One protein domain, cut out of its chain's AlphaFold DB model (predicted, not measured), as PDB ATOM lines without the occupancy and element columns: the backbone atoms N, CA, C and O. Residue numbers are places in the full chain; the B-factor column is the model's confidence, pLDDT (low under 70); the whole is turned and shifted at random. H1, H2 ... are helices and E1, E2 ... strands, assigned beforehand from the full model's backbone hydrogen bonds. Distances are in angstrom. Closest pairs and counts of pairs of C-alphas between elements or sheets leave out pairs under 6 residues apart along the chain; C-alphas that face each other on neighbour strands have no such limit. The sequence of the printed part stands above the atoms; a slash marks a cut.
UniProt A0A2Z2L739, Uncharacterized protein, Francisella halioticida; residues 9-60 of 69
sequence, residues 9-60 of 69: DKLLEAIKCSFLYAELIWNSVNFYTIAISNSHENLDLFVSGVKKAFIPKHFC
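This is residues 9 to 60 of the 69 residues of an uncharacterized protein of Francisella halioticida (UniProt A0A2Z2L739). A two-stranded hairpin, E1 and E2, makes the middle of a flat, loose model; the helix H2 runs beside it on one side, and the helix H1 angles away on the other side, near the hairpin's open end. From H2 the last stretch, residues 49 to 60, runs on as a tail with no named element, away from H1. The printed part has 52 residues with two named helices and two named strands, in the order H1, E1, E2, H2; the sheet's order is E1 - E2, antiparallel, and the class is mixed, helices and strands. The whole is loose, with a radius of gyration of the C-alphas of 13.7 A, and spans 44 by 26 by 9 A.

Find C-alpha 9 at (155.578, 250.992, 214.075); there H1 begins, and it runs through residues 9 to 18, 14.7 A from first to last C-alpha. Go on to C-alpha 21 at (151.968, 257.972, 228.217), where E1 starts; it takes residues 21 to 27 and is 19.5 A long. After the turn you meet E2, residues 31 to 37, 20.0 A long. H2 follows with residues 40 to 48, 12.1 A long, and ends at C-alpha 48, (158.059, 271.527, 232.136).

Begin with the hairpin of E1 and E2, antiparallel neighbours with 161 degrees between their directions. Look at C-alphas 22 and 36, which face each other at 4.4 A. N 23 and O 35, 2.8 A apart, and N 33 and O 25, 2.9 A apart, are within hydrogen-bond range. Between E1 and H2 the closest C-alphas are those of Tyr 21 and His 40, 6.2 A apart. Between E2 and H2 they are those of Ser 37 and Leu 43, also 6.2 A apart. For H1 and E2 look at Ile 15 and Ile 36, whose C-alphas are the closest at 7.6 A. H1 and H2 are apart. In H2 every O i to N i+4 pair is within hydrogen-bond range; in H1 5 of 6 are.

The two C-alphas farthest apart are those of Cys 17 in H1 and His 58 in the last stretch, 43.6 A. The printed part, residues 9 to 60, has no cut. The links H1 to E1, E1 to E2 and E2 to H2 are tight, and none is long. In the B-factor column the mean pLDDT of the printed part is 86.4, and residues 28 to 30, between E1 and E2, are under 70.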
ATOM      1  N   ASP A   9     156.610 251.937 213.624       92.25
ATOM      2  CA  ASP A   9     155.578 250.992 214.075       92.25
ATOM      3  C   ASP A   9     156.068 250.064 215.189       92.25
ATOM      4  O   ASP A   9     155.371 249.861 216.177       92.25
ATOM      5  N   LYS A  10     157.303 249.554 215.074       93.19
ATOM      6  CA  LYS A  10     157.893 248.671 216.091       93.19
ATOM      7  C   LYS A  10     158.206 249.417 217.382       93.19
ATOM      8  O   LYS A  10     158.055 248.855 218.462       93.19
ATOM      9  N   LEU A  11     158.647 250.670 217.276       91.25
ATOM     10  CA  LEU A  11     158.860 251.526 218.437       91.25
ATOM     11  C   LEU A  11     157.532 251.800 219.157       91.25
ATOM     12  O   LEU A  11     157.455 251.650 220.372       91.25
ATOM     13  N   LEU A  12     156.482 252.149 218.408       90.94
ATOM     14  CA  LEU A  12     155.154 252.418 218.962       90.94
ATOM     15  C   LEU A  12     154.529 251.176 219.597       90.94
ATOM     16  O   LEU A  12     153.929 251.284 220.663       90.94
ATOM     17  N   GLU A  13     154.673 250.011 218.970       93.81
ATOM     18  CA  GLU A  13     154.231 248.733 219.531       93.81
ATOM     19  C   GLU A  13     154.923 248.460 220.874       93.81
ATOM     20  O   GLU A  13     154.250 248.221 221.875       93.81
ATOM     21  N   ALA A  14     156.252 248.594 220.931       92.88
ATOM     22  CA  ALA A  14     157.015 248.387 222.159       92.88
ATOM     23  C   ALA A  14     156.616 249.367 223.278       92.88
ATOM     24  O   ALA A  14     156.455 248.951 224.425       92.88
ATOM     25  N   ILE A  15     156.412 250.647 222.950       92.69
ATOM     26  CA  ILE A  15     155.972 251.657 223.922       92.69
ATOM     27  C   ILE A  15     154.587 251.298 224.472       92.69
ATOM     28  O   ILE A  15     154.417 251.242 225.687       92.69
ATOM     29  N   LYS A  16     153.616 250.987 223.602       92.38
ATOM     30  CA  LYS A  16     152.231 250.671 223.998       92.38
ATOM     31  C   LYS A  16     152.116 249.419 224.868       92.38
ATOM     32  O   LYS A  16     151.193 249.325 225.670       92.38
ATOM     33  N   CYS A  17     153.035 248.467 224.724       93.88
ATOM     34  CA  CYS A  17     153.060 247.257 225.545       93.88
ATOM     35  C   CYS A  17     153.518 247.500 226.992       93.88
ATOM     36  O   CYS A  17     153.296 246.641 227.843       93.88
ATOM     37  N   SER A  18     154.197 248.613 227.285       92.50
ATOM     38  CA  SER A  18     154.854 248.828 228.587       92.50
ATOM     39  C   SER A  18     154.523 250.164 229.253       92.50
ATOM     40  O   SER A  18     154.684 250.286 230.471       92.50
ATOM     41  N   PHE A  19     154.058 251.151 228.484       94.62
ATOM     42  CA  PHE A  19     153.818 252.510 228.953       94.62
ATOM     43  C   PHE A  19     152.463 253.060 228.495       94.62
ATOM     44  O   PHE A  19     152.013 252.798 227.381       94.62
ATOM     45  N   LEU A  20     151.836 253.861 229.360       93.81
ATOM     46  CA  LEU A  20     150.549 254.515 229.103       93.81
ATOM     47  C   LEU A  20     150.692 255.870 228.403       93.81
ATOM     48  O   LEU A  20     149.825 256.240 227.613       93.81
ATOM     49  N   TYR A  21     151.771 256.603 228.687       94.44
ATOM     50  CA  TYR A  21     151.968 257.972 228.217       94.44
ATOM     51  C   TYR A  21     153.303 258.122 227.493       94.44
ATOM     52  O   TYR A  21     154.319 257.537 227.888       94.44
ATOM     53  N   ALA A  22     153.293 258.931 226.435       92.44
ATOM     54  CA  ALA A  22     154.468 259.280 225.655       92.44
ATOM     55  C   ALA A  22     154.359 260.723 225.152       92.44
ATOM     56  O   ALA A  22     153.307 261.122 224.656       92.44
ATOM     57  N   GLU A  23     155.458 261.469 225.220       90.69
ATOM     58  CA  GLU A  23     155.567 262.826 224.690       90.69
ATOM     59  C   GLU A  23     156.761 262.965 223.750       90.69
ATOM     60  O   GLU A  23     157.853 262.456 224.017       90.69
ATOM     61  N   LEU A  24     156.543 263.671 222.637       88.50
ATOM     62  CA  LEU A  24     157.571 263.981 221.652       88.50
ATOM     63  C   LEU A  24     158.110 265.389 221.902       88.50
ATOM     64  O   LEU A  24     157.446 266.387 221.627       88.50
ATOM     65  N   ILE A  25     159.351 265.464 222.359       87.38
ATOM     66  CA  ILE A  25     160.081 266.714 222.528       87.38
ATOM     67  C   ILE A  25     160.879 266.962 221.250       87.38
ATOM     68  O   ILE A  25     161.854 266.266 220.956       87.38
ATOM     69  N   TRP A  26     160.457 267.965 220.484       79.12
ATOM     70  CA  TRP A  26     161.105 268.354 219.233       79.12
ATOM     71  C   TRP A  26     162.182 269.417 219.484       79.12
ATOM     72  O   TRP A  26     161.863 270.566 219.793       79.12
ATOM     73  N   ASN A  27     163.463 269.059 219.339       70.44
ATOM     74  CA  ASN A  27     164.584 269.983 219.510       70.44
ATOM     75  C   ASN A  27     165.304 270.200 218.169       70.44
ATOM     76  O   ASN A  27     166.275 269.523 217.835       70.44
ATOM     77  N   SER A  28     164.841 271.196 217.406       67.00
ATOM     78  CA  SER A  28     165.375 271.564 216.083       67.00
ATOM     79  C   SER A  28     165.370 270.417 215.050       67.00
ATOM     80  O   SER A  28     164.794 269.358 215.267       67.00
ATOM     81  N   VAL A  29     165.950 270.665 213.872       63.94
ATOM     82  CA  VAL A  29     165.698 269.923 212.620       63.94
ATOM     83  C   VAL A  29     166.092 268.436 212.674       63.94
ATOM     84  O   VAL A  29     165.519 267.641 211.939       63.94
ATOM     85  N   ASN A  30     167.026 268.044 213.553       66.19
ATOM     86  CA  ASN A  30     167.648 266.710 213.510       66.19
ATOM     87  C   ASN A  30     167.534 265.887 214.798       66.19
ATOM     88  O   ASN A  30     167.957 264.731 214.799       66.19
ATOM     89  N   PHE A  31     166.993 266.439 215.888       71.56
ATOM     90  CA  PHE A  31     166.927 265.721 217.158       71.56
ATOM     91  C   PHE A  31     165.538 265.801 217.774       71.56
ATOM     92  O   PHE A  31     164.987 266.867 218.042       71.56
ATOM     93  N   TYR A  32     164.992 264.627 218.050       80.81
ATOM     94  CA  TYR A  32     163.772 264.464 218.810       80.81
ATOM     95  C   TYR A  32     164.043 263.527 219.980       80.81
ATOM     96  O   TYR A  32     164.872 262.619 219.906       80.81
ATOM     97  N   THR A  33     163.362 263.774 221.088       87.94
ATOM     98  CA  THR A  33     163.375 262.901 222.260       87.94
ATOM     99  C   THR A  33     161.955 262.429 222.503       87.94
ATOM    100  O   THR A  33     161.031 263.234 222.490       87.94
ATOM    101  N   ILE A  34     161.778 261.126 222.710       90.31
ATOM    102  CA  ILE A  34     160.495 260.552 223.115       90.31
ATOM    103  C   ILE A  34     160.613 260.219 224.600       90.31
ATOM    104  O   ILE A  34     161.380 259.331 224.974       90.31
ATOM    105  N   ALA A  35     159.889 260.954 225.438       92.50
ATOM    106  CA  ALA A  35     159.785 260.676 226.864       92.50
ATOM    107  C   ALA A  35     158.578 259.757 227.101       92.50
ATOM    108  O   ALA A  35     157.507 260.009 226.557       92.50
ATOM    109  N   ILE A  36     158.745 258.689 227.885       94.56
ATOM    110  CA  ILE A  36     157.702 257.681 228.144       94.56
ATOM    111  C   ILE A  36     157.562 257.425 229.642       94.56
ATOM    112  O   ILE A  36     158.557 257.374 230.366       94.56
ATOM    113  N   SER A  37     156.327 257.285 230.119       94.69
ATOM    114  CA  SER A  37     156.022 257.110 231.541       94.69
ATOM    115  C   SER A  37     154.646 256.466 231.734       94.69
ATOM    116  O   SER A  37     153.758 256.592 230.898       94.69
ATOM    117  N   ASN A  38     154.452 255.796 232.872       96.69
ATOM    118  CA  ASN A  38     153.127 255.362 233.339       96.69
ATOM    119  C   ASN A  38     152.433 256.402 234.231       96.69
ATOM    120  O   ASN A  38     151.279 256.217 234.599       96.69
ATOM    121  N   SER A  39     153.117 257.498 234.559       96.38
ATOM    122  CA  SER A  39     152.562 258.656 235.259       96.38
ATOM    123  C   SER A  39     152.600 259.869 234.336       96.38
ATOM    124  O   SER A  39     153.687 260.312 233.954       96.38
ATOM    125  N   HIS A  40     151.418 260.387 233.998       95.12
ATOM    126  CA  HIS A  40     151.260 261.616 233.222       95.12
ATOM    127  C   HIS A  40     151.861 262.815 233.964       95.12
ATOM    128  O   HIS A  40     152.628 263.566 233.387       95.12
ATOM    129  N   GLU A  41     151.619 262.925 235.274       96.31
ATOM    130  CA  GLU A  41     152.128 264.026 236.106       96.31
ATOM    131  C   GLU A  41     153.662 264.102 236.104       96.31
ATOM    132  O   GLU A  41     154.242 265.180 235.989       96.31
ATOM    133  N   ASN A  42     154.344 262.953 236.166       95.25
ATOM    134  CA  ASN A  42     155.806 262.928 236.087       95.25
ATOM    135  C   ASN A  42     156.314 263.310 234.694       95.25
ATOM    136  O   ASN A  42     157.396 263.887 234.577       95.25
ATOM    137  N   LEU A  43     155.560 262.958 233.649       94.81
ATOM    138  CA  LEU A  43     155.894 263.309 232.274       94.81
ATOM    139  C   LEU A  43     155.740 264.820 232.064       94.81
ATOM    140  O   LEU A  43     156.694 265.458 231.628       94.81
ATOM    141  N   ASP A  44     154.622 265.395 232.515       92.81
ATOM    142  CA  ASP A  44     154.375 266.839 232.517       92.81
ATOM    143  C   ASP A  44     155.472 267.586 233.282       92.81
ATOM    144  O   ASP A  44     156.028 268.573 232.796       92.81
ATOM    145  N   LEU A  45     155.830 267.105 234.480       94.44
ATOM    146  CA  LEU A  45     156.877 267.713 235.296       94.44
ATOM    147  C   LEU A  45     158.232 267.669 234.581       94.44
ATOM    148  O   LEU A  45     158.945 268.675 234.556       94.44
ATOM    149  N   PHE A  46     158.579 266.537 233.963       92.25
ATOM    150  CA  PHE A  46     159.799 266.406 233.169       92.25
ATOM    151  C   PHE A  46     159.817 267.398 231.997       92.25
ATOM    152  O   PHE A  46     160.789 268.138 231.822       92.25
ATOM    153  N   VAL A  47     158.726 267.458 231.233       89.62
ATOM    154  CA  VAL A  47     158.593 268.327 230.058       89.62
ATOM    155  C   VAL A  47     158.596 269.801 230.454       89.62
ATOM    156  O   VAL A  47     159.216 270.613 229.769       89.62
ATOM    157  N   SER A  48     158.022 270.157 231.606       90.00
ATOM    158  CA  SER A  48     158.059 271.527 232.136       90.00
ATOM    159  C   SER A  48     159.485 272.044 232.385       90.00
ATOM    160  O   SER A  48     159.734 273.249 232.309       90.00
ATOM    161  N   GLY A  49     160.437 271.138 232.642       87.50
ATOM    162  CA  GLY A  49     161.857 271.458 232.795       87.50
ATOM    163  C   GLY A  49     162.590 271.675 231.469       87.50
ATOM    164  O   GLY A  49     163.672 272.276 231.449       87.50
ATOM    165  N   VAL A  50     162.018 271.222 230.350       85.12
ATOM    166  CA  VAL A  50     162.572 271.452 229.016       85.12
ATOM    167  C   VAL A  50     162.380 272.927 228.675       85.12
ATOM    168  O   VAL A  50     161.273 273.420 228.470       85.12
ATOM    169  N   LYS A  51     163.490 273.670 228.626       72.44
ATOM    170  CA  LYS A  51     163.458 275.084 228.244       72.44
ATOM    171  C   LYS A  51     162.900 275.225 226.829       72.44
ATOM    172  O   LYS A  51     163.198 274.410 225.957       72.44
ATOM    173  N   LYS A  52     162.151 276.309 226.589       73.06
ATOM    174  CA  LYS A  52     161.734 276.698 225.234       73.06
ATOM    175  C   LYS A  52     162.939 276.666 224.300       73.06
ATOM    176  O   LYS A  52     164.023 277.111 224.689       73.06
ATOM    177  N   ALA A  53     162.724 276.167 223.084       70.81
ATOM    178  CA  ALA A  53     163.740 276.175 222.046       70.81
ATOM    179  C   ALA A  53     164.352 277.577 221.951       70.81
ATOM    180  O   ALA A  53     163.651 278.568 221.732       70.81
ATOM    181  N   PHE A  54     165.661 277.663 222.167       72.94
ATOM    182  CA  PHE A  54     166.382 278.903 221.958       72.94
ATOM    183  C   PHE A  54     166.789 278.955 220.491       72.94
ATOM    184  O   PHE A  54     167.775 278.339 220.091       72.94
ATOM    185  N   ILE A  55     166.003 279.668 219.690       74.50
ATOM    186  CA  ILE A  55     166.359 279.993 218.311       74.50
ATOM    187  C   ILE A  55     166.962 281.404 218.347       74.50
ATOM    188  O   ILE A  55     166.264 282.353 218.716       74.50
ATOM    189  N   PRO A  56     168.260 281.578 218.036       81.62
ATOM    190  CA  PRO A  56     168.844 282.907 217.914       81.62
ATOM    191  C   PRO A  56     168.043 283.758 216.923       81.62
ATOM    192  O   PRO A  56     167.693 283.277 215.850       81.62
ATOM    193  N   LYS A  57     167.804 285.038 217.242       79.69
ATOM    194  CA  LYS A  57     166.943 285.926 216.433       79.69
ATOM    195  C   LYS A  57     167.304 285.971 214.942       79.69
ATOM    196  O   LYS A  57     166.419 286.091 214.114       79.69
ATOM    197  N   HIS A  58     168.585 285.841 214.591       81.38
ATOM    198  CA  HIS A  58     169.035 285.844 213.193       81.38
ATOM    199  C   HIS A  58     168.653 284.580 212.400       81.38
ATOM    200  O   HIS A  58     168.768 284.579 211.180       81.38
ATOM    201  N   PHE A  59     168.195 283.521 213.074       75.88
ATOM    202  CA  PHE A  59     167.589 282.333 212.467       75.88
ATOM    203  C   PHE A  59     166.049 282.351 212.529       75.88
ATOM    204  O   PHE A  59     165.407 281.417 212.054       75.88
ATOM    205  N   CYS A  60     165.433 283.394 213.100       79.81
ATOM    206  CA  CYS A  60     163.980 283.560 213.120       79.81
ATOM    207  C   CYS A  60     163.519 284.265 211.838       79.81
ATOM    208  O   CYS A  60     163.396 285.486 211.790       79.81
TER     209      CYS A  60